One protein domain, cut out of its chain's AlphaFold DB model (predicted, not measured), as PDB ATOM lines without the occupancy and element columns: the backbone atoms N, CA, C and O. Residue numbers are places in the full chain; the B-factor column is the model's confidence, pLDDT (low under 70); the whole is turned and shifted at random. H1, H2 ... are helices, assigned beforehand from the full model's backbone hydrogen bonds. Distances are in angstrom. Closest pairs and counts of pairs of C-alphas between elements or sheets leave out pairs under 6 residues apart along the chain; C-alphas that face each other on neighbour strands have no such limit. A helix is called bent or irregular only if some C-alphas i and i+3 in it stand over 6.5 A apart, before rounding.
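This is residues 8 to 173 of the 173 residues of the protein "Avirulence (Avh) protein" of Phytophthora megakarya (UniProt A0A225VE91). A hairpin of two helices, H5 and H6, makes the middle; at one end of the body sits a small group of H1, H2 and H3, and on the other side the hairpin of H7 and the long H8 crosses H5. The last part of H8, with residues 159 to 173 standing free, sticks out as an arm and adds to the longest axis, while the short H4 packs across H6 on the side toward H2. The printed part has 166 residues with eight named helices, H1 to H8 in chain order, and no named strand; the class is all helix. The whole is only just loose, close to compact, with a radius of gyration of the C-alphas of 18.6 A and spans of 65 by 46 by 27 A.

Begin at C-alpha 8, at (-37.100, -16.194, 7.923), where H1 runs over residues 8 to 20, 18.5 A. H2 follows at residues 24 to 30. Find C-alpha 44 at (-30.763, -9.094, 17.633); from there H3 runs to residue 63, 29.5 A, and it is irregular, with C-alphas 59 and 62 7.4 A apart. Next come H4, residues 69 to 76, H5, residues 82 to 93, 16.0 A, and H6, residues 99 to 115, 24.4 A. H7 is residues 120 to 128, and H8, residues 140 to 172, runs 47.8 A to C-alpha 172 at (-49.289, 37.380, 45.396).

Look first at H1, which touches H3 at a shallow tilt of 32 degrees, the same way; their closest C-alphas, of Leu 18 and Tyr 56, are 6.3 A apart. H2 and H3 form a hairpin, closest at the C-alphas of Pro 24 and Val 53, 6.0 A. H2 is close to but not clearly touching H4, at Lys 25 and Leu 75, C-alphas 7.4 A apart. H4 stands about perpendicular to H6, at 76 degrees, and touches it at Asp 69 and Met 105, closest C-alphas 6.2 A apart. H5 and H6 form a hairpin at 22 degrees, with the C-alphas of Lys 93 and Lys 99 closest, 4.0 A. H7 and H8 form another, closest at the C-alphas of Pro 120 and Val 151, 5.8 A. H8 touches H5 with residues 142 to 146 alone, closest at the C-alphas of Ala 86 and Ile 146, 7.1 A. H1 and H8 are apart. Every O i to N i+4 pair is within hydrogen-bond range in H1, H2, H4, H5, H6, H7 and H8; in H3 it is 14 of 16.

The C-alphas of Gln 8 and Gly 173, the two farthest apart, are 68.7 A apart. The printed part has no cut and ends at the chain's last residue. The links from H2 to H3 and from H7 to H8 are long. Look for pLDDT under 70 at residues 34 to 42, 131 to 139 and 173.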
ATOM      1  N   GLN A   8     -35.815 -15.543   8.206       82.00
ATOM      2  CA  GLN A   8     -37.100 -16.194   7.923       82.00
ATOM      3  C   GLN A   8     -37.820 -16.662   9.196       82.00
ATOM      4  O   GLN A   8     -39.029 -16.482   9.333       82.00
ATOM      5  N   TYR A   9     -37.090 -17.225  10.161       81.88
ATOM      6  CA  TYR A   9     -37.683 -17.644  11.432       81.88
ATOM      7  C   TYR A   9     -38.085 -16.446  12.301       81.88
ATOM      8  O   TYR A   9     -39.092 -16.521  13.007       81.88
ATOM      9  N   GLN A  10     -37.352 -15.328  12.230       83.44
ATOM     10  CA  GLN A  10     -37.745 -14.096  12.920       83.44
ATOM     11  C   GLN A  10     -39.056 -13.530  12.361       83.44
ATOM     12  O   GLN A  10     -39.930 -13.139  13.134       83.44
ATOM     13  N   GLU A  11     -39.213 -13.523  11.037       86.44
ATOM     14  CA  GLU A  11     -40.435 -13.081  10.355       86.44
ATOM     15  C   GLU A  11     -41.626 -14.000  10.644       86.44
ATOM     16  O   GLU A  11     -42.731 -13.522  10.920       86.44
ATOM     17  N   LEU A  12     -41.408 -15.319  10.652       89.75
ATOM     18  CA  LEU A  12     -42.445 -16.286  11.004       89.75
ATOM     19  C   LEU A  12     -42.922 -16.088  12.450       89.75
ATOM     20  O   LEU A  12     -44.127 -15.995  12.687       89.75
ATOM     21  N   ALA A  13     -41.992 -15.967  13.402       89.69
ATOM     22  CA  ALA A  13     -42.318 -15.703  14.801       89.69
ATOM     23  C   ALA A  13     -43.111 -14.393  14.952       89.69
ATOM     24  O   ALA A  13     -44.179 -14.375  15.564       89.69
ATOM     25  N   GLN A  14     -42.652 -13.325  14.293       92.25
ATOM     26  CA  GLN A  14     -43.311 -12.020  14.254       92.25
ATOM     27  C   GLN A  14     -44.760 -12.114  13.745       92.25
ATOM     28  O   GLN A  14     -45.663 -11.515  14.329       92.25
ATOM     29  N   SER A  15     -44.996 -12.890  12.684       92.06
ATOM     30  CA  SER A  15     -46.327 -13.130  12.115       92.06
ATOM     31  C   SER A  15     -47.240 -13.898  13.075       92.06
ATOM     32  O   SER A  15     -48.393 -13.510  13.273       92.06
ATOM     33  N   ILE A  16     -46.728 -14.955  13.714       93.44
ATOM     34  CA  ILE A  16     -47.485 -15.769  14.675       93.44
ATOM     35  C   ILE A  16     -47.906 -14.925  15.882       93.44
ATOM     36  O   ILE A  16     -49.093 -14.892  16.217       93.44
ATOM     37  N   TRP A  17     -46.972 -14.192  16.491       95.19
ATOM     38  CA  TRP A  17     -47.259 -13.338  17.645       95.19
ATOM     39  C   TRP A  17     -48.287 -12.250  17.310       95.19
ATOM     40  O   TRP A  17     -49.211 -12.010  18.086       95.19
ATOM     41  N   LEU A  18     -48.196 -11.636  16.123       93.44
ATOM     42  CA  LEU A  18     -49.155 -10.616  15.688       93.44
ATOM     43  C   LEU A  18     -50.555 -11.187  15.436       93.44
ATOM     44  O   LEU A  18     -51.540 -10.559  15.829       93.44
ATOM     45  N   LYS A  19     -50.664 -12.371  14.815       91.81
ATOM     46  CA  LYS A  19     -51.953 -13.062  14.623       91.81
ATOM     47  C   LYS A  19     -52.614 -13.379  15.962       91.81
ATOM     48  O   LYS A  19     -53.808 -13.143  16.119       91.81
ATOM     49  N   GLY A  20     -51.824 -13.862  16.920       90.94
ATOM     50  CA  GLY A  20     -52.275 -14.142  18.281       90.94
ATOM     51  C   GLY A  20     -52.480 -12.898  19.147       90.94
ATOM     52  O   GLY A  20     -53.032 -13.017  20.237       90.94
ATOM     53  N   ARG A  21     -52.053 -11.711  18.684       90.69
ATOM     54  CA  ARG A  21     -52.032 -10.458  19.462       90.69
ATOM     55  C   ARG A  21     -51.347 -10.622  20.812       90.69
ATOM     56  O   ARG A  21     -51.809 -10.090  21.819       90.69
ATOM     57  N   THR A  22     -50.259 -11.379  20.827       94.94
ATOM     58  CA  THR A  22     -49.549 -11.700  22.059       94.94
ATOM     59  C   THR A  22     -49.057 -10.418  22.728       94.94
ATOM     60  O   THR A  22     -48.509  -9.537  22.070       94.94
ATOM     61  N   ASP A  23     -49.268 -10.280  24.030       94.56
ATOM     62  CA  ASP A  23     -48.832  -9.087  24.755       94.56
ATOM     63  C   ASP A  23     -47.303  -8.884  24.600       94.56
ATOM     64  O   ASP A  23     -46.544  -9.846  24.780       94.56
ATOM     65  N   PRO A  24     -46.813  -7.675  24.257       96.00
ATOM     66  CA  PRO A  24     -45.380  -7.417  24.121       96.00
ATOM     67  C   PRO A  24     -44.543  -7.786  25.349       96.00
ATOM     68  O   PRO A  24     -43.393  -8.193  25.182       96.00
ATOM     69  N   LYS A  25     -45.090  -7.724  26.567       95.00
ATOM     70  CA  LYS A  25     -44.428  -8.190  27.793       95.00
ATOM     71  C   LYS A  25     -44.194  -9.701  27.782       95.00
ATOM     72  O   LYS A  25     -43.138 -10.151  28.216       95.00
ATOM     73  N   VAL A  26     -45.142 -10.481  27.262       94.81
ATOM     74  CA  VAL A  26     -44.987 -11.940  27.122       94.81
ATOM     75  C   VAL A  26     -43.882 -12.252  26.116       94.81
ATOM     76  O   VAL A  26     -43.039 -13.107  26.372       94.81
ATOM     77  N   ILE A  27     -43.821 -11.513  25.004       94.94
ATOM     78  CA  ILE A  27     -42.748 -11.677  24.013       94.94
ATOM     79  C   ILE A  27     -41.388 -11.254  24.581       94.94
ATOM     80  O   ILE A  27     -40.392 -11.922  24.326       94.94
ATOM     81  N   PHE A  28     -41.338 -10.192  25.390       92.44
ATOM     82  CA  PHE A  28     -40.117  -9.764  26.080       92.44
ATOM     83  C   PHE A  28     -39.539 -10.880  26.961       92.44
ATOM     84  O   PHE A  28     -38.341 -11.159  26.917       92.44
ATOM     85  N   GLN A  29     -40.409 -11.547  27.723       90.69
ATOM     86  CA  GLN A  29     -40.044 -12.684  28.567       90.69
ATOM     87  C   GLN A  29     -39.633 -13.903  27.735       90.69
ATOM     88  O   GLN A  29     -38.613 -14.517  28.024       90.69
ATOM     89  N   ALA A  30     -40.375 -14.221  26.671       90.25
ATOM     90  CA  ALA A  30     -40.069 -15.346  25.786       90.25
ATOM     91  C   ALA A  30     -38.730 -15.183  25.046       90.25
ATOM     92  O   ALA A  30     -38.068 -16.169  24.733       90.25
ATOM     93  N   LEU A  31     -38.327 -13.941  24.767       88.31
ATOM     94  CA  LEU A  31     -37.031 -13.616  24.175       88.31
ATOM     95  C   LEU A  31     -35.889 -13.564  25.198       88.31
ATOM     96  O   LEU A  31     -34.741 -13.393  24.781       88.31
ATOM     97  N   ASP A  32     -36.183 -13.748  26.488       85.31
ATOM     98  CA  ASP A  32     -35.222 -13.724  27.593       85.31
ATOM     99  C   ASP A  32     -34.385 -12.431  27.609       85.31
ATOM    100  O   ASP A  32     -33.153 -12.430  27.596       85.31
ATOM    101  N   LEU A  33     -35.079 -11.288  27.558       84.50
ATOM    102  CA  LEU A  33     -34.470  -9.953  27.497       84.50
ATOM    103  C   LEU A  33     -34.232  -9.319  28.878       84.50
ATOM    104  O   LEU A  33     -34.048  -8.113  28.979       84.50
ATOM    105  N   GLY A  34     -34.230 -10.113  29.950       66.50
ATOM    106  CA  GLY A  34     -34.121  -9.617  31.328       66.50
ATOM    107  C   GLY A  34     -32.736  -9.105  31.757       66.50
ATOM    108  O   GLY A  34     -32.628  -8.633  32.888       66.50
ATOM    109  N   GLY A  35     -31.710  -9.230  30.902       67.62
ATOM    110  CA  GLY A  35     -30.315  -8.826  31.154       67.62
ATOM    111  C   GLY A  35     -29.881  -7.556  30.404       67.62
ATOM    112  O   GLY A  35     -30.713  -6.764  29.982       67.62
ATOM    113  N   THR A  36     -28.570  -7.361  30.213       64.75
ATOM    114  CA  THR A  36     -27.996  -6.133  29.628       64.75
ATOM    115  C   THR A  36     -28.513  -5.852  28.209       64.75
ATOM    116  O   THR A  36     -28.247  -6.597  27.263       64.75
ATOM    117  N   LEU A  37     -29.221  -4.730  28.050       68.56
ATOM    118  CA  LEU A  37     -29.851  -4.297  26.794       68.56
ATOM    119  C   LEU A  37     -28.927  -3.442  25.906       68.56
ATOM    120  O   LEU A  37     -29.333  -3.012  24.828       68.56
ATOM    121  N   LEU A  38     -27.693  -3.181  26.348       63.56
ATOM    122  CA  LEU A  38     -26.830  -2.108  25.837       63.56
ATOM    123  C   LEU A  38     -26.430  -2.203  24.360       63.56
ATOM    124  O   LEU A  38     -26.180  -1.169  23.739       63.56
ATOM    125  N   LYS A  39     -26.362  -3.405  23.779       63.03
ATOM    126  CA  LYS A  39     -25.888  -3.592  22.400       63.03
ATOM    127  C   LYS A  39     -26.948  -4.259  21.535       63.03
ATOM    128  O   LYS A  39     -27.149  -5.465  21.602       63.03
ATOM    129  N   LEU A  40     -27.607  -3.463  20.693       63.06
ATOM    130  CA  LEU A  40     -28.613  -3.940  19.735       63.06
ATOM    131  C   LEU A  40     -28.017  -4.854  18.659       63.06
ATOM    132  O   LEU A  40     -28.651  -5.837  18.282       63.06
ATOM    133  N   ASP A  41     -26.805  -4.541  18.191       60.22
ATOM    134  CA  ASP A  41     -26.116  -5.325  17.158       60.22
ATOM    135  C   ASP A  41     -25.672  -6.696  17.691       60.22
ATOM    136  O   ASP A  41     -25.786  -7.704  16.990       60.22
ATOM    137  N   ASP A  42     -25.284  -6.751  18.969       62.38
ATOM    138  CA  ASP A  42     -24.941  -7.996  19.670       62.38
ATOM    139  C   ASP A  42     -26.180  -8.704  20.247       62.38
ATOM    140  O   ASP A  42     -26.116  -9.871  20.643       62.38
ATOM    141  N   ASN A  43     -27.334  -8.029  20.269       70.81
ATOM    142  CA  ASN A  43     -28.591  -8.556  20.787       70.81
ATOM    143  C   ASN A  43     -29.742  -8.390  19.775       70.81
ATOM    144  O   ASN A  43     -30.685  -7.621  20.001       70.81
ATOM    145  N   PRO A  44     -29.733  -9.168  18.671       80.56
ATOM    146  CA  PRO A  44     -30.763  -9.094  17.633       80.56
ATOM    147  C   PRO A  44     -32.179  -9.382  18.158       80.56
ATOM    148  O   PRO A  44     -33.160  -8.990  17.523       80.56
ATOM    149  N   ARG A  45     -32.302 -10.028  19.327       86.00
ATOM    150  CA  ARG A  45     -33.581 -10.280  20.004       86.00
ATOM    151  C   ARG A  45     -34.219  -8.992  20.528       86.00
ATOM    152  O   ARG A  45     -35.430  -8.841  20.414       86.00
ATOM    153  N   VAL A  46     -33.431  -8.031  21.021       86.44
ATOM    154  CA  VAL A  46     -33.953  -6.719  21.457       86.44
ATOM    155  C   VAL A  46     -34.542  -5.969  20.266       86.44
ATOM    156  O   VAL A  46     -35.664  -5.467  20.332       86.44
ATOM    157  N   LEU A  47     -33.832  -5.957  19.134       87.38
ATOM    158  CA  LEU A  47     -34.342  -5.336  17.915       87.38
ATOM    159  C   LEU A  47     -35.609  -6.038  17.408       87.38
ATOM    160  O   LEU A  47     -36.554  -5.370  16.990       87.38
ATOM    161  N   GLN A  48     -35.652  -7.372  17.463       90.31
ATOM    162  CA  GLN A  48     -36.844  -8.152  17.129       90.31
ATOM    163  C   GLN A  48     -38.032  -7.774  18.023       90.31
ATOM    164  O   GLN A  48     -39.132  -7.565  17.517       90.31
ATOM    165  N   TRP A  49     -37.815  -7.607  19.326       93.75
ATOM    166  CA  TRP A  49     -38.860  -7.177  20.251       93.75
ATOM    167  C   TRP A  49     -39.388  -5.770  19.933       93.75
ATOM    168  O   TRP A  49     -40.600  -5.567  19.871       93.75
ATOM    169  N   PHE A  50     -38.516  -4.806  19.623       93.25
ATOM    170  CA  PHE A  50     -38.961  -3.470  19.212       93.25
ATOM    171  C   PHE A  50     -39.700  -3.472  17.866       93.25
ATOM    172  O   PHE A  50     -40.683  -2.739  17.704       93.25
ATOM    173  N   LYS A  51     -39.290  -4.317  16.902       92.81
ATOM    174  CA  LYS A  51     -40.077  -4.561  15.675       92.81
ATOM    175  C   LYS A  51     -41.471  -5.065  16.035       92.81
ATOM    176  O   LYS A  51     -42.454  -4.577  15.469       92.81
ATOM    177  N   TYR A  52     -41.550  -5.982  16.998       94.75
ATOM    178  CA  TYR A  52     -42.809  -6.533  17.466       94.75
ATOM    179  C   TYR A  52     -43.724  -5.479  18.075       94.75
ATOM    180  O   TYR A  52     -44.850  -5.330  17.608       94.75
ATOM    181  N   VAL A  53     -43.232  -4.700  19.036       95.06
ATOM    182  CA  VAL A  53     -43.996  -3.633  19.703       95.06
ATOM    183  C   VAL A  53     -44.549  -2.634  18.680       95.06
ATOM    184  O   VAL A  53     -45.734  -2.297  18.708       95.06
ATOM    185  N   LYS A  54     -43.727  -2.218  17.707       93.19
ATOM    186  CA  LYS A  54     -44.163  -1.308  16.638       93.19
ATOM    187  C   LYS A  54     -45.308  -1.906  15.817       93.19
ATOM    188  O   LYS A  54     -46.307  -1.228  15.574       93.19
ATOM    189  N   ALA A  55     -45.177  -3.159  15.388       93.19
ATOM    190  CA  ALA A  55     -46.201  -3.827  14.591       93.19
ATOM    191  C   ALA A  55     -47.483  -4.108  15.399       93.19
ATOM    192  O   ALA A  55     -48.584  -3.921  14.879       93.19
ATOM    193  N   TYR A  56     -47.342  -4.477  16.673       94.50
ATOM    194  CA  TYR A  56     -48.440  -4.674  17.618       94.50
ATOM    195  C   TYR A  56     -49.272  -3.396  17.758       94.50
ATOM    196  O   TYR A  56     -50.485  -3.418  17.539       94.50
ATOM    197  N   ASN A  57     -48.613  -2.257  17.998       93.25
ATOM    198  CA  ASN A  57     -49.277  -0.962  18.124       93.25
ATOM    199  C   ASN A  57     -49.996  -0.563  16.834       93.25
ATOM    200  O   ASN A  57     -51.145  -0.134  16.879       93.25
ATOM    201  N   VAL A  58     -49.373  -0.756  15.665       91.62
ATOM    202  CA  VAL A  58     -50.015  -0.479  14.367       91.62
ATOM    203  C   VAL A  58     -51.277  -1.326  14.168       91.62
ATOM    204  O   VAL A  58     -52.309  -0.783  13.769       91.62
ATOM    205  N   ALA A  59     -51.231  -2.622  14.484       88.44
ATOM    206  CA  ALA A  59     -52.383  -3.520  14.379       88.44
ATOM    207  C   ALA A  59     -53.487  -3.217  15.415       88.44
ATOM    208  O   ALA A  59     -54.668  -3.502  15.177       88.44
ATOM    209  N   GLY A  60     -53.111  -2.647  16.561       83.69
ATOM    210  CA  GLY A  60     -53.993  -2.303  17.674       83.69
ATOM    211  C   GLY A  60     -54.679  -0.936  17.574       83.69
ATOM    212  O   GLY A  60     -55.750  -0.776  18.161       83.69
ATOM    213  N   LYS A  61     -54.158   0.008  16.768       80.12
ATOM    214  CA  LYS A  61     -54.646   1.405  16.659       80.12
ATOM    215  C   LYS A  61     -56.168   1.549  16.567       80.12
ATOM    216  O   LYS A  61     -56.753   2.353  17.280       80.12
ATOM    217  N   ARG A  62     -56.828   0.763  15.709       73.44
ATOM    218  CA  ARG A  62     -58.290   0.853  15.500       73.44
ATOM    219  C   ARG A  62     -59.124   0.315  16.666       73.44
ATOM    220  O   ARG A  62     -60.331   0.507  16.678       73.44
ATOM    221  N   LYS A  63     -58.502  -0.402  17.601       76.75
ATOM    222  CA  LYS A  63     -59.164  -1.064  18.730       76.75
ATOM    223  C   LYS A  63     -58.755  -0.478  20.083       76.75
ATOM    224  O   LYS A  63     -59.087  -1.069  21.100       76.75
ATOM    225  N   GLY A  64     -58.010   0.632  20.095       78.12
ATOM    226  CA  GLY A  64     -57.534   1.275  21.324       78.12
ATOM    227  C   GLY A  64     -56.526   0.446  22.128       78.12
ATOM    228  O   GLY A  64     -56.251   0.775  23.273       78.12
ATOM    229  N   VAL A  65     -55.979  -0.626  21.547       80.75
ATOM    230  CA  VAL A  65     -54.982  -1.479  22.203       80.75
ATOM    231  C   VAL A  65     -53.598  -1.008  21.777       80.75
ATOM    232  O   VAL A  65     -53.288  -1.007  20.583       80.75
ATOM    233  N   GLN A  66     -52.777  -0.608  22.742       88.75
ATOM    234  CA  GLN A  66     -51.402  -0.178  22.521       88.75
ATOM    235  C   GLN A  66     -50.517  -0.599  23.691       88.75
ATOM    236  O   GLN A  66     -50.984  -0.727  24.815       88.75
ATOM    237  N   PHE A  67     -49.239  -0.771  23.396       94.62
ATOM    238  CA  PHE A  67     -48.155  -0.874  24.353       94.62
ATOM    239  C   PHE A  67     -47.388   0.446  24.284       94.62
ATOM    240  O   PHE A  67     -46.671   0.710  23.313       94.62
ATOM    241  N   SER A  68     -47.688   1.329  25.229       94.19
ATOM    242  CA  SER A  68     -47.256   2.724  25.240       94.19
ATOM    243  C   SER A  68     -45.775   2.876  25.589       94.19
ATOM    244  O   SER A  68     -45.127   1.943  26.059       94.19
ATOM    245  N   ASP A  69     -45.241   4.080  25.395       95.50
ATOM    246  CA  ASP A  69     -43.875   4.409  25.812       95.50
ATOM    247  C   ASP A  69     -43.680   4.235  27.330       95.50
ATOM    248  O   ASP A  69     -42.608   3.824  27.771       95.50
ATOM    249  N   ASP A  70     -44.729   4.474  28.126       94.38
ATOM    250  CA  ASP A  70     -44.708   4.224  29.569       94.38
ATOM    251  C   ASP A  70     -44.666   2.719  29.878       94.38
ATOM    252  O   ASP A  70     -43.852   2.290  30.691       94.38
ATOM    253  N   ASP A  71     -45.432   1.892  29.154       95.62
ATOM    254  CA  ASP A  71     -45.380   0.428  29.301       95.62
ATOM    255  C   ASP A  71     -43.986  -0.127  28.966       95.62
ATOM    256  O   ASP A  71     -43.459  -0.990  29.674       95.62
ATOM    257  N   ILE A  72     -43.358   0.393  27.902       95.44
ATOM    258  CA  ILE A  72     -41.977   0.057  27.534       95.44
ATOM    259  C   ILE A  72     -41.032   0.477  28.660       95.44
ATOM    260  O   ILE A  72     -40.234  -0.338  29.123       95.44
ATOM    261  N   TYR A  73     -41.110   1.725  29.121       95.06
ATOM    262  CA  TYR A  73     -40.216   2.235  30.157       95.06
ATOM    263  C   TYR A  73     -40.360   1.457  31.470       95.06
ATOM    264  O   TYR A  73     -39.357   1.004  32.020       95.06
ATOM    265  N   GLN A  74     -41.585   1.220  31.943       93.81
ATOM    266  CA  GLN A  74     -41.856   0.436  33.148       93.81
ATOM    267  C   GLN A  74     -41.376  -1.012  33.030       93.81
ATOM    268  O   GLN A  74     -40.964  -1.609  34.023       93.81
ATOM    269  N   LEU A  75     -41.446  -1.610  31.838       93.44
ATOM    270  CA  LEU A  75     -40.939  -2.960  31.626       93.44
ATOM    271  C   LEU A  75     -39.410  -3.003  31.713       93.44
ATOM    272  O   LEU A  75     -38.873  -3.852  32.423       93.44
ATOM    273  N   LEU A  76     -38.722  -2.097  31.013       91.19
ATOM    274  CA  LEU A  76     -37.263  -2.125  30.895       91.19
ATOM    275  C   LEU A  76     -36.553  -1.608  32.157       91.19
ATOM    276  O   LEU A  76     -35.523  -2.156  32.545       91.19
ATOM    277  N   SER A  77     -37.124  -0.612  32.841       90.62
ATOM    278  CA  SER A  77     -36.543   0.008  34.045       90.62
ATOM    279  C   SER A  77     -36.524  -0.888  35.288       90.62
ATOM    280  O   SER A  77     -35.911  -0.530  36.289       90.62
ATOM    281  N   LYS A  78     -37.147  -2.074  35.242       88.19
ATOM    282  CA  LYS A  78     -37.124  -3.036  36.362       88.19
ATOM    283  C   LYS A  78     -35.726  -3.541  36.689       88.19
ATOM    284  O   LYS A  78     -35.413  -3.719  37.859       88.19
ATOM    285  N   ASN A  79     -34.922  -3.770  35.655       81.94
ATOM    286  CA  ASN A  79     -33.590  -4.367  35.775       81.94
ATOM    287  C   ASN A  79     -32.500  -3.520  35.105       81.94
ATOM    288  O   ASN A  79     -31.355  -3.954  35.043       81.94
ATOM    289  N   THR A  80     -32.856  -2.348  34.579       85.06
ATOM    290  CA  THR A  80     -31.977  -1.519  33.747       85.06
ATOM    291  C   THR A  80     -32.020  -0.091  34.270       85.06
ATOM    292  O   THR A  80     -33.108   0.471  34.418       85.06
ATOM    293  N   ASP A  81     -30.867   0.512  34.547       87.81
ATOM    294  CA  ASP A  81     -30.830   1.910  34.970       87.81
ATOM    295  C   ASP A  81     -31.059   2.879  33.798       87.81
ATOM    296  O   ASP A  81     -30.938   2.546  32.618       87.81
ATOM    297  N   ASN A  82     -31.407   4.121  34.134       92.00
ATOM    298  CA  ASN A  82     -31.722   5.143  33.140       92.00
ATOM    299  C   ASN A  82     -30.537   5.507  32.230       92.00
ATOM    300  O   ASN A  82     -30.770   5.936  31.102       92.00
ATOM    301  N   GLY A  83     -29.290   5.363  32.684       91.00
ATOM    302  CA  GLY A  83     -28.116   5.599  31.850       91.00
ATOM    303  C   GLY A  83     -28.058   4.584  30.712       91.00
ATOM    304  O   GLY A  83     -27.977   4.965  29.540       91.00
ATOM    305  N   GLU A  84     -28.175   3.299  31.044       88.25
ATOM    306  CA  GLU A  84     -28.226   2.219  30.055       88.25
ATOM    307  C   GLU A  84     -29.428   2.363  29.108       88.25
ATOM    308  O   GLU A  84     -29.291   2.210  27.890       88.25
ATOM    309  N   LEU A  85     -30.600   2.736  29.635       91.44
ATOM    310  CA  LEU A  85     -31.792   2.998  28.825       91.44
ATOM    311  C   LEU A  85     -31.603   4.187  27.874       91.44
ATOM    312  O   LEU A  85     -31.986   4.104  26.705       91.44
ATOM    313  N   ALA A  86     -30.988   5.281  28.327       93.00
ATOM    314  CA  ALA A  86     -30.703   6.431  27.473       93.00
ATOM    315  C   ALA A  86     -29.801   6.036  26.297       93.00
ATOM    316  O   ALA A  86     -30.084   6.400  25.154       93.00
ATOM    317  N   VAL A  87     -28.759   5.241  26.559       90.38
ATOM    318  CA  VAL A  87     -27.879   4.692  25.519       90.38
ATOM    319  C   VAL A  87     -28.665   3.822  24.539       90.38
ATOM    320  O   VAL A  87     -28.570   4.043  23.331       90.38
ATOM    321  N   LEU A  88     -29.479   2.883  25.028       89.50
ATOM    322  CA  LEU A  88     -30.311   2.013  24.192       89.50
ATOM    323  C   LEU A  88     -31.205   2.821  23.239       89.50
ATOM    324  O   LEU A  88     -31.239   2.560  22.032       89.50
ATOM    325  N   PHE A  89     -31.919   3.820  23.758       92.56
ATOM    326  CA  PHE A  89     -32.856   4.609  22.959       92.56
ATOM    327  C   PHE A  89     -32.157   5.559  21.984       92.56
ATOM    328  O   PHE A  89     -32.638   5.748  20.864       92.56
ATOM    329  N   TYR A  90     -30.986   6.092  22.339       91.75
ATOM    330  CA  TYR A  90     -30.160   6.850  21.400       91.75
ATOM    331  C   TYR A  90     -29.585   5.970  20.285       91.75
ATOM    332  O   TYR A  90     -29.534   6.402  19.134       91.75
ATOM    333  N   SER A  91     -29.226   4.723  20.585       87.44
ATOM    334  CA  SER A  91     -28.823   3.745  19.571       87.44
ATOM    335  C   SER A  91     -29.980   3.400  18.626       87.44
ATOM    336  O   SER A  91     -29.802   3.393  17.409       87.44
ATOM    337  N   LEU A  92     -31.202   3.212  19.147       88.94
ATOM    338  CA  LEU A  92     -32.402   3.037  18.314       88.94
ATOM    339  C   LEU A  92     -32.682   4.253  17.433       88.94
ATOM    340  O   LEU A  92     -33.081   4.096  16.278       88.94
ATOM    341  N   LYS A  93     -32.453   5.462  17.953       88.00
ATOM    342  CA  LYS A  93     -32.638   6.710  17.207       88.00
ATOM    343  C   LYS A  93     -31.778   6.768  15.936       88.00
ATOM    344  O   LYS A  93     -32.207   7.367  14.949       88.00
ATOM    345  N   SER A  94     -30.608   6.126  15.939       83.94
ATOM    346  CA  SER A  94     -29.708   6.040  14.780       83.94
ATOM    347  C   SER A  94     -30.215   5.102  13.678       83.94
ATOM    348  O   SER A  94     -29.778   5.210  12.535       83.94
ATOM    349  N   ASN A  95     -31.163   4.208  13.978       83.75
ATOM    350  CA  ASN A  95     -31.795   3.349  12.982       83.75
ATOM    351  C   ASN A  95     -33.055   4.034  12.408       83.75
ATOM    352  O   ASN A  95     -34.010   4.268  13.155       83.75
ATOM    353  N   PRO A  96     -33.138   4.297  11.086       88.31
ATOM    354  CA  PRO A  96     -34.287   4.979  10.482       88.31
ATOM    355  C   PRO A  96     -35.645   4.338  10.794       88.31
ATOM    356  O   PRO A  96     -36.639   5.044  10.955       88.31
ATOM    357  N   ALA A  97     -35.703   3.010  10.943       87.75
ATOM    358  CA  ALA A  97     -36.943   2.301  11.255       87.75
ATOM    359  C   ALA A  97     -37.453   2.568  12.684       87.75
ATOM    360  O   ALA A  97     -38.656   2.411  12.935       87.75
ATOM    361  N   PHE A  98     -36.569   2.978  13.598       89.81
ATOM    362  CA  PHE A  98     -36.859   3.205  15.017       89.81
ATOM    363  C   PHE A  98     -36.634   4.642  15.464       89.81
ATOM    364  O   PHE A  98     -36.873   4.930  16.632       89.81
ATOM    365  N   LYS A  99     -36.251   5.550  14.561       92.44
ATOM    366  CA  LYS A  99     -35.927   6.941  14.892       92.44
ATOM    367  C   LYS A  99     -36.952   7.594  15.820       92.44
ATOM    368  O   LYS A  99     -36.580   8.092  16.876       92.44
ATOM    369  N   SER A 100     -38.236   7.533  15.460       93.31
ATOM    370  CA  SER A 100     -39.316   8.141  16.247       93.31
ATOM    371  C   SER A 100     -39.473   7.516  17.635       93.31
ATOM    372  O   SER A 100     -39.728   8.234  18.594       93.31
ATOM    373  N   LEU A 101     -39.309   6.192  17.740       93.44
ATOM    374  CA  LEU A 101     -39.393   5.467  19.008       93.44
ATOM    375  C   LEU A 101     -38.180   5.778  19.889       93.44
ATOM    376  O   LEU A 101     -38.332   6.072  21.065       93.44
ATOM    377  N   GLY A 102     -36.972   5.761  19.323       94.00
ATOM    378  CA  GLY A 102     -35.762   6.151  20.043       94.00
ATOM    379  C   GLY A 102     -35.850   7.588  20.564       94.00
ATOM    380  O   GLY A 102     -35.471   7.860  21.697       94.00
ATOM    381  N   GLU A 103     -36.413   8.506  19.775       95.81
ATOM    382  CA  GLU A 103     -36.659   9.889  20.196       95.81
ATOM    383  C   GLU A 103     -37.696  10.011  21.315       95.81
ATOM    384  O   GLU A 103     -37.472  10.783  22.247       95.81
ATOM    385  N   SER A 104     -38.819   9.294  21.238       96.50
ATOM    386  CA  SER A 104     -39.862   9.369  22.264       96.50
ATOM    387  C   SER A 104     -39.412   8.717  23.571       96.50
ATOM    388  O   SER A 104     -39.504   9.336  24.630       96.50
ATOM    389  N   MET A 105     -38.781   7.547  23.494       96.50
ATOM    390  CA  MET A 105     -38.263   6.835  24.659       96.50
ATOM    391  C   MET A 105     -37.100   7.565  25.341       96.50
ATOM    392  O   MET A 105     -37.043   7.607  26.569       96.50
ATOM    393  N   ALA A 106     -36.207   8.215  24.584       95.88
ATOM    394  CA  ALA A 106     -35.172   9.072  25.167       95.88
ATOM    395  C   ALA A 106     -35.776  10.221  25.998       95.88
ATOM    396  O   ALA A 106     -35.285  10.526  27.084       95.88
ATOM    397  N   LYS A 107     -36.879  10.823  25.529       97.06
ATOM    398  CA  LYS A 107     -37.599  11.855  26.292       97.06
ATOM    399  C   LYS A 107     -38.221  11.297  27.569       97.06
ATOM    400  O   LYS A 107     -38.201  11.996  28.575       97.06
ATOM    401  N   VAL A 108     -38.740  10.066  27.557       97.50
ATOM    402  CA  VAL A 108     -39.267   9.421  28.773       97.50
ATOM    403  C   VAL A 108     -38.176   9.293  29.836       97.50
ATOM    404  O   VAL A 108     -38.396   9.690  30.978       97.50
ATOM    405  N   VAL A 109     -36.978   8.839  29.452       97.12
ATOM    406  CA  VAL A 109     -35.833   8.755  30.376       97.12
ATOM    407  C   VAL A 109     -35.459  10.133  30.928       97.12
ATOM    408  O   VAL A 109     -35.265  10.287  32.133       97.12
ATOM    409  N   PHE A 110     -35.404  11.158  30.074       97.81
ATOM    410  CA  PHE A 110     -35.059  12.514  30.512       97.81
ATOM    411  C   PHE A 110     -36.120  13.107  31.440       97.81
ATOM    412  O   PHE A 110     -35.771  13.725  32.443       97.81
ATOM    413  N   ASN A 111     -37.402  12.879  31.155       96.88
ATOM    414  CA  ASN A 111     -38.501  13.293  32.025       96.88
ATOM    415  C   ASN A 111     -38.410  12.627  33.401       96.88
ATOM    416  O   ASN A 111     -38.646  13.289  34.411       96.88
ATOM    417  N   ASP A 112     -38.037  11.346  33.466       96.56
ATOM    418  CA  ASP A 112     -37.827  10.674  34.746       96.56
ATOM    419  C   ASP A 112     -36.647  11.279  35.524       96.56
ATOM    420  O   ASP A 112     -36.790  11.572  36.713       96.56
ATOM    421  N   TRP A 113     -35.521  11.562  34.859       97.62
ATOM    422  CA  TRP A 113     -34.409  12.286  35.483       97.62
ATOM    423  C   TRP A 113     -34.811  13.683  35.971       97.62
ATOM    424  O   TRP A 113     -34.453  14.049  37.085       97.62
ATOM    425  N   LEU A 114     -35.571  14.456  35.188       96.88
ATOM    426  CA  LEU A 114     -36.059  15.782  35.596       96.88
ATOM    427  C   LEU A 114     -36.995  15.713  36.798       96.88
ATOM    428  O   LEU A 114     -36.847  16.490  37.737       96.88
ATOM    429  N   ARG A 115     -37.938  14.766  36.793       94.69
ATOM    430  CA  ARG A 115     -38.868  14.545  37.907       94.69
ATOM    431  C   ARG A 115     -38.132  14.171  39.195       94.69
ATOM    432  O   ARG A 115     -38.562  14.559  40.273       94.69
ATOM    433  N   LYS A 116     -37.032  13.426  39.072       95.19
ATOM    434  CA  LYS A 116     -36.131  13.056  40.175       95.19
ATOM    435  C   LYS A 116     -35.069  14.121  40.474       95.19
ATOM    436  O   LYS A 116     -34.211  13.885  41.319       95.19
ATOM    437  N   GLU A 117     -35.101  15.252  39.769       94.69
ATOM    438  CA  GLU A 117     -34.161  16.371  39.901       94.69
ATOM    439  C   GLU A 117     -32.685  15.948  39.788       94.69
ATOM    440  O   GLU A 117     -31.794  16.481  40.456       94.69
ATOM    441  N   VAL A 118     -32.410  14.965  38.928       97.00
ATOM    442  CA  VAL A 118     -31.055  14.454  38.711       97.00
ATOM    443  C   VAL A 118     -30.231  15.528  38.015       97.00
ATOM    444  O   VAL A 118     -30.498  15.904  36.881       97.00
ATOM    445  N   ARG A 119     -29.200  16.036  38.684       96.81
ATOM    446  CA  ARG A 119     -28.356  17.076  38.089       96.81
ATOM    447  C   ARG A 119     -27.517  16.526  36.928       96.81
ATOM    448  O   ARG A 119     -27.136  15.350  36.979       96.81
ATOM    449  N   PRO A 120     -27.167  17.349  35.923       97.44
ATOM    450  CA  PRO A 120     -26.368  16.899  34.788       97.44
ATOM    451  C   PRO A 120     -25.064  16.187  35.166       97.44
ATOM    452  O   PRO A 120     -24.731  15.169  34.566       97.44
ATOM    453  N   GLU A 121     -24.380  16.624  36.228       96.06
ATOM    454  CA  GLU A 121     -23.144  15.987  36.694       96.06
ATOM    455  C   GLU A 121     -23.387  14.538  37.143       96.06
ATOM    456  O   GLU A 121     -22.566  13.656  36.902       96.06
ATOM    457  N   LYS A 122     -24.545  14.262  37.759       95.81
ATOM    458  CA  LYS A 122     -24.940  12.900  38.147       95.81
ATOM    459  C   LYS A 122     -25.320  12.053  36.938       95.81
ATOM    460  O   LYS A 122     -25.018  10.864  36.939       95.81
ATOM    461  N   VAL A 123     -25.935  12.649  35.915       95.69
ATOM    462  CA  VAL A 123     -26.207  11.956  34.646       95.69
ATOM    463  C   VAL A 123     -24.905  11.578  33.946       95.69
ATOM    464  O   VAL A 123     -24.787  10.442  33.496       95.69
ATOM    465  N   MET A 124     -23.906  12.466  33.899       92.19
ATOM    466  CA  MET A 124     -22.608  12.126  33.307       92.19
ATOM    467  C   MET A 124     -21.957  10.941  34.025       92.19
ATOM    468  O   MET A 124     -21.574   9.979  33.368       92.19
ATOM    469  N   ILE A 125     -21.939  10.951  35.363       89.75
ATOM    470  CA  ILE A 125     -21.421   9.824  36.157       89.75
ATOM    471  C   ILE A 125     -22.183   8.529  35.840       89.75
ATOM    472  O   ILE A 125     -21.558   7.492  35.643       89.75
ATOM    473  N   GLN A 126     -23.521   8.566  35.754       89.12
ATOM    474  CA  GLN A 126     -24.306   7.388  35.363       89.12
ATOM    475  C   GLN A 126     -23.882   6.869  33.988       89.12
ATOM    476  O   GLN A 126     -23.663   5.674  33.847       89.12
ATOM    477  N   LEU A 127     -23.715   7.754  33.000       89.56
ATOM    478  CA  LEU A 127     -23.312   7.377  31.645       89.56
ATOM    479  C   LEU A 127     -21.891   6.799  31.595       89.56
ATOM    480  O   LEU A 127     -21.650   5.840  30.861       89.56
ATOM    481  N   GLU A 128     -20.953   7.364  32.352       85.25
ATOM    482  CA  GLU A 128     -19.554   6.919  32.417       85.25
ATOM    483  C   GLU A 128     -19.397   5.541  33.067       85.25
ATOM    484  O   GLU A 128     -18.532   4.773  32.653       85.25
ATOM    485  N   LEU A 129     -20.259   5.197  34.027       80.31
ATOM    486  CA  LEU A 129     -20.239   3.901  34.713       80.31
ATOM    487  C   LEU A 129     -20.866   2.759  33.896       80.31
ATOM    488  O   LEU A 129     -20.771   1.594  34.293       80.31
ATOM    489  N   ILE A 130     -21.472   3.064  32.745       77.69
ATOM    490  CA  ILE A 130     -22.026   2.055  31.837       77.69
ATOM    491  C   ILE A 130     -20.887   1.245  31.218       77.69
ATOM    492  O   ILE A 130     -20.080   1.781  30.451       77.69
ATOM    493  N   GLY A 131     -20.892  -0.066  31.471       60.84
ATOM    494  CA  GLY A 131     -20.040  -1.027  30.771       60.84
ATOM    495  C   GLY A 131     -18.572  -1.024  31.204       60.84
ATOM    496  O   GLY A 131     -17.699  -0.931  30.350       60.84
ATOM    497  N   ASN A 132     -18.276  -1.208  32.501       51.69
ATOM    498  CA  ASN A 132     -16.919  -1.358  33.084       51.69
ATOM    499  C   ASN A 132     -16.075  -2.560  32.564       51.69
ATOM    500  O   ASN A 132     -15.164  -3.040  33.238       51.69
ATOM    501  N   ARG A 133     -16.334  -3.060  31.355       48.25
ATOM    502  CA  ARG A 133     -15.436  -3.921  30.581       48.25
ATOM    503  C   ARG A 133     -15.046  -3.138  29.333       48.25
ATOM    504  O   ARG A 133     -15.903  -2.731  28.562       48.25
ATOM    505  N   ALA A 134     -13.751  -2.910  29.147       38.97
ATOM    506  CA  ALA A 134     -13.180  -1.944  28.202       38.97
ATOM    507  C   ALA A 134     -13.538  -2.135  26.701       38.97
ATOM    508  O   ALA A 134     -13.134  -1.324  25.875       38.97
ATOM    509  N   SER A 135     -14.319  -3.159  26.336       45.12
ATOM    510  CA  SER A 135     -14.872  -3.419  24.995       45.12
ATOM    511  C   SER A 135     -16.390  -3.164  24.868       45.12
ATOM    512  O   SER A 135     -16.976  -3.390  23.806       45.12
ATOM    513  N   ASP A 136     -17.047  -2.716  25.943       50.72
ATOM    514  CA  ASP A 136     -18.509  -2.560  26.068       50.72
ATOM    515  C   ASP A 136     -18.983  -1.099  26.098       50.72
ATOM    516  O   ASP A 136     -20.148  -0.817  26.358       50.72
ATOM    517  N   ILE A 137     -18.074  -0.178  25.787       53.12
ATOM    518  CA  ILE A 137     -18.216   1.271  25.901       53.12
ATOM    519  C   ILE A 137     -18.981   1.812  24.672       53.12
ATOM    520  O   ILE A 137     -18.430   1.778  23.571       53.12
ATOM    521  N   PRO A 138     -20.215   2.346  24.803       59.50
ATOM    522  CA  PRO A 138     -20.796   3.202  23.769       59.50
ATOM    523  C   PRO A 138     -19.818   4.333  23.453       59.50
ATOM    524  O   PRO A 138     -19.253   4.892  24.395       59.50
ATOM    525  N   ASP A 139     -19.610   4.672  22.175       68.94
ATOM    526  CA  ASP A 139     -18.623   5.694  21.801       68.94
ATOM    527  C   ASP A 139     -18.783   6.939  22.692       68.94
ATOM    528  O   ASP A 139     -19.903   7.383  22.971       68.94
ATOM    529  N   HIS A 140     -17.670   7.484  23.186       70.81
ATOM    530  CA  HIS A 140     -17.640   8.659  24.060       70.81
ATOM    531  C   HIS A 140     -18.479   9.812  23.476       70.81
ATOM    532  O   HIS A 140     -19.139  10.559  24.207       70.81
ATOM    533  N   THR A 141     -18.545   9.891  22.144       82.69
ATOM    534  CA  THR A 141     -19.415  10.793  21.382       82.69
ATOM    535  C   THR A 141     -20.902  10.615  21.707       82.69
ATOM    536  O   THR A 141     -21.608  11.608  21.892       82.69
ATOM    537  N   LEU A 142     -21.400   9.377  21.818       87.69
ATOM    538  CA  LEU A 142     -22.803   9.088  22.129       87.69
ATOM    539  C   LEU A 142     -23.161   9.537  23.545       87.69
ATOM    540  O   LEU A 142     -24.147  10.249  23.723       87.69
ATOM    541  N   ARG A 143     -22.338   9.184  24.542       88.50
ATOM    542  CA  ARG A 143     -22.551   9.609  25.937       88.50
ATOM    543  C   ARG A 143     -22.525  11.129  26.066       88.50
ATOM    544  O   ARG A 143     -23.442  11.713  26.638       88.50
ATOM    545  N   SER A 144     -21.537  11.773  25.442       90.75
ATOM    546  CA  SER A 144     -21.429  13.235  25.399       90.75
ATOM    547  C   SER A 144     -22.663  13.885  24.771       90.75
ATOM    548  O   SER A 144     -23.116  14.935  25.228       90.75
ATOM    549  N   LYS A 145     -23.231  13.265  23.729       93.38
ATOM    550  CA  LYS A 145     -24.456  13.740  23.084       93.38
ATOM    551  C   LYS A 145     -25.674  13.600  23.998       93.38
ATOM    552  O   LYS A 145     -26.427  14.559  24.123       93.38
ATOM    553  N   ILE A 146     -25.854  12.444  24.639       95.12
ATOM    554  CA  ILE A 146     -26.943  12.207  25.601       95.12
ATOM    555  C   ILE A 146     -26.873  13.238  26.730       95.12
ATOM    556  O   ILE A 146     -27.857  13.921  27.001       95.12
ATOM    557  N   HIS A 147     -25.693  13.397  27.335       96.50
ATOM    558  CA  HIS A 147     -25.468  14.361  28.406       96.50
ATOM    559  C   HIS A 147     -25.788  15.792  27.956       96.50
ATOM    560  O   HIS A 147     -26.527  16.495  28.638       96.50
ATOM    561  N   ARG A 148     -25.296  16.221  26.787       97.12
ATOM    562  CA  ARG A 148     -25.569  17.561  26.240       97.12
ATOM    563  C   ARG A 148     -27.061  17.810  26.022       97.12
ATOM    564  O   ARG A 148     -27.557  18.870  26.396       97.12
ATOM    565  N   ASP A 149     -27.760  16.855  25.414       97.50
ATOM    566  CA  ASP A 149     -29.194  16.977  25.142       97.50
ATOM    567  C   ASP A 149     -29.988  17.053  26.467       97.50
ATOM    568  O   ASP A 149     -30.934  17.838  26.576       97.50
ATOM    569  N   TYR A 150     -29.564  16.312  27.499       98.06
ATOM    570  CA  TYR A 150     -30.150  16.399  28.838       98.06
ATOM    571  C   TYR A 150     -29.861  17.736  29.534       98.06
ATOM    572  O   TYR A 150     -30.788  18.345  30.064       98.06
ATOM    573  N   VAL A 151     -28.615  18.232  29.492       98.19
ATOM    574  CA  VAL A 151     -28.235  19.555  30.031       98.19
ATOM    575  C   VAL A 151     -29.155  20.632  29.473       98.19
ATOM    576  O   VAL A 151     -29.712  21.407  30.242       98.19
ATOM    577  N   PHE A 152     -29.360  20.645  28.153       97.69
ATOM    578  CA  PHE A 152     -30.237  21.615  27.499       97.69
ATOM    579  C   PHE A 152     -31.677  21.546  28.034       97.69
ATOM    580  O   PHE A 152     -32.288  22.575  28.331       97.69
ATOM    581  N   MET A 153     -32.219  20.336  28.198       96.50
ATOM    582  CA  MET A 153     -33.562  20.142  28.743       96.50
ATOM    583  C   MET A 153     -33.663  20.597  30.207       96.50
ATOM    584  O   MET A 153     -34.599  21.307  30.565       96.50
ATOM    585  N   PHE A 154     -32.672  20.250  31.028       96.94
ATOM    586  CA  PHE A 154     -32.588  20.623  32.439       96.94
ATOM    587  C   PHE A 154     -32.492  22.139  32.630       96.94
ATOM    588  O   PHE A 154     -33.225  22.709  33.437       96.94
ATOM    589  N   THR A 155     -31.645  22.824  31.856       96.50
ATOM    590  CA  THR A 155     -31.527  24.288  31.926       96.50
ATOM    591  C   THR A 155     -32.816  24.987  31.513       96.50
ATOM    592  O   THR A 155     -33.206  25.969  32.140       96.50
ATOM    593  N   ASN A 156     -33.512  24.471  30.494       95.88
ATOM    594  CA  ASN A 156     -34.794  25.030  30.070       95.88
ATOM    595  C   ASN A 156     -35.862  24.873  31.158       95.88
ATOM    596  O   ASN A 156     -36.581  25.829  31.439       95.88
ATOM    597  N   GLU A 157     -35.927  23.708  31.803       93.81
ATOM    598  CA  GLU A 157     -36.839  23.454  32.922       93.81
ATOM    599  C   GLU A 157     -36.564  24.398  34.105       93.81
ATOM    600  O   GLU A 157     -37.490  24.998  34.651       93.81
ATOM    601  N   LEU A 158     -35.292  24.613  34.464       93.38
ATOM    602  CA  LEU A 158     -34.924  25.573  35.510       93.38
ATOM    603  C   LEU A 158     -35.337  27.007  35.160       93.38
ATOM    604  O   LEU A 158     -35.898  27.706  36.007       93.38
ATOM    605  N   ASN A 159     -35.098  27.435  33.920       94.44
ATOM    606  CA  ASN A 159     -35.475  28.768  33.454       94.44
ATOM    607  C   ASN A 159     -36.997  28.968  33.490       94.44
ATOM    608  O   ASN A 159     -37.465  30.015  33.938       94.44
ATOM    609  N   LEU A 160     -37.775  27.961  33.076       93.06
ATOM    610  CA  LEU A 160     -39.238  27.993  33.148       93.06
ATOM    611  C   LEU A 160     -39.723  28.091  34.597       93.06
ATOM    612  O   LEU A 160     -40.542  28.956  34.909       93.06
ATOM    613  N   ARG A 161     -39.185  27.269  35.506       92.19
ATOM    614  CA  ARG A 161     -39.529  27.327  36.938       92.19
ATOM    615  C   ARG A 161     -39.213  28.694  37.546       92.19
ATOM    616  O   ARG A 161     -40.048  29.247  38.258       92.19
ATOM    617  N   ALA A 162     -38.044  29.260  37.244       93.69
ATOM    618  CA  ALA A 162     -37.651  30.586  37.717       93.69
ATOM    619  C   ALA A 162     -38.569  31.693  37.172       93.69
ATOM    620  O   ALA A 162     -38.990  32.579  37.922       93.69
ATOM    621  N   TYR A 163     -38.928  31.614  35.888       94.44
ATOM    622  CA  TYR A 163     -39.866  32.537  35.255       94.44
ATOM    623  C   TYR A 163     -41.236  32.504  35.940       94.44
ATOM    624  O   TYR A 163     -41.712  33.546  36.392       94.44
ATOM    625  N   TYR A 164     -41.852  31.326  36.079       93.56
ATOM    626  CA  TYR A 164     -43.176  31.209  36.694       93.56
ATOM    627  C   TYR A 164     -43.173  31.596  38.170       93.56
ATOM    628  O   TYR A 164     -44.096  32.277  38.607       93.56
ATOM    629  N   LYS A 165     -42.116  31.255  38.918       93.75
ATOM    630  CA  LYS A 165     -41.953  31.715  40.301       93.75
ATOM    631  C   LYS A 165     -41.976  33.244  40.384       93.75
ATOM    632  O   LYS A 165     -42.754  33.798  41.144       93.75
ATOM    633  N   THR A 166     -41.215  33.917  39.520       95.50
ATOM    634  CA  THR A 166     -41.169  35.388  39.473       95.50
ATOM    635  C   THR A 166     -42.537  36.007  39.157       95.50
ATOM    636  O   THR A 166     -42.871  37.061  39.689       95.50
ATOM    637  N   GLN A 167     -43.334  35.389  38.279       93.25
ATOM    638  CA  GLN A 167     -44.686  35.880  37.973       93.25
ATOM    639  C   GLN A 167     -45.649  35.684  39.147       93.25
ATOM    640  O   GLN A 167     -46.441  36.576  39.430       93.25
ATOM    641  N   LEU A 168     -45.569  34.547  39.841       92.62
ATOM    642  CA  LEU A 168     -46.386  34.282  41.027       92.62
ATOM    643  C   LEU A 168     -46.044  35.254  42.162       92.62
ATOM    644  O   LEU A 168     -46.955  35.832  42.746       92.62
ATOM    645  N   ASP A 169     -44.757  35.508  42.404       95.50
ATOM    646  CA  ASP A 169     -44.305  36.457  43.427       95.50
ATOM    647  C   ASP A 169     -44.837  37.880  43.160       95.50
ATOM    648  O   ASP A 169     -45.181  38.587  44.096       95.50
ATOM    649  N   LYS A 170     -44.981  38.295  41.890       94.38
ATOM    650  CA  LYS A 170     -45.593  39.590  41.521       94.38
ATOM    651  C   LYS A 170     -47.110  39.648  41.700       94.38
ATOM    652  O   LYS A 170     -47.661  40.739  41.795       94.38
ATOM    653  N   LEU A 171     -47.792  38.509  41.612       92.00
ATOM    654  CA  LEU A 171     -49.253  38.436  41.703       92.00
ATOM    655  C   LEU A 171     -49.734  38.318  43.152       92.00
ATOM    656  O   LEU A 171     -50.855  38.726  43.446       92.00
ATOM    657  N   PHE A 172     -48.911  37.735  44.027       89.12
ATOM    658  CA  PHE A 172     -49.289  37.380  45.396       89.12
ATOM    659  C   PHE A 172     -48.397  37.996  46.487       89.12
ATOM    660  O   PHE A 172     -48.677  37.773  47.665       89.12
ATOM    661  N   GLY A 173     -47.338  38.724  46.119       69.81
ATOM    662  CA  GLY A 173     -46.488  39.514  47.021       69.81
ATOM    663  C   GLY A 173     -46.784  41.002  46.917       69.81
ATOM    664  O   GLY A 173     -46.717  41.665  47.975       69.81
TER     665      GLY A 173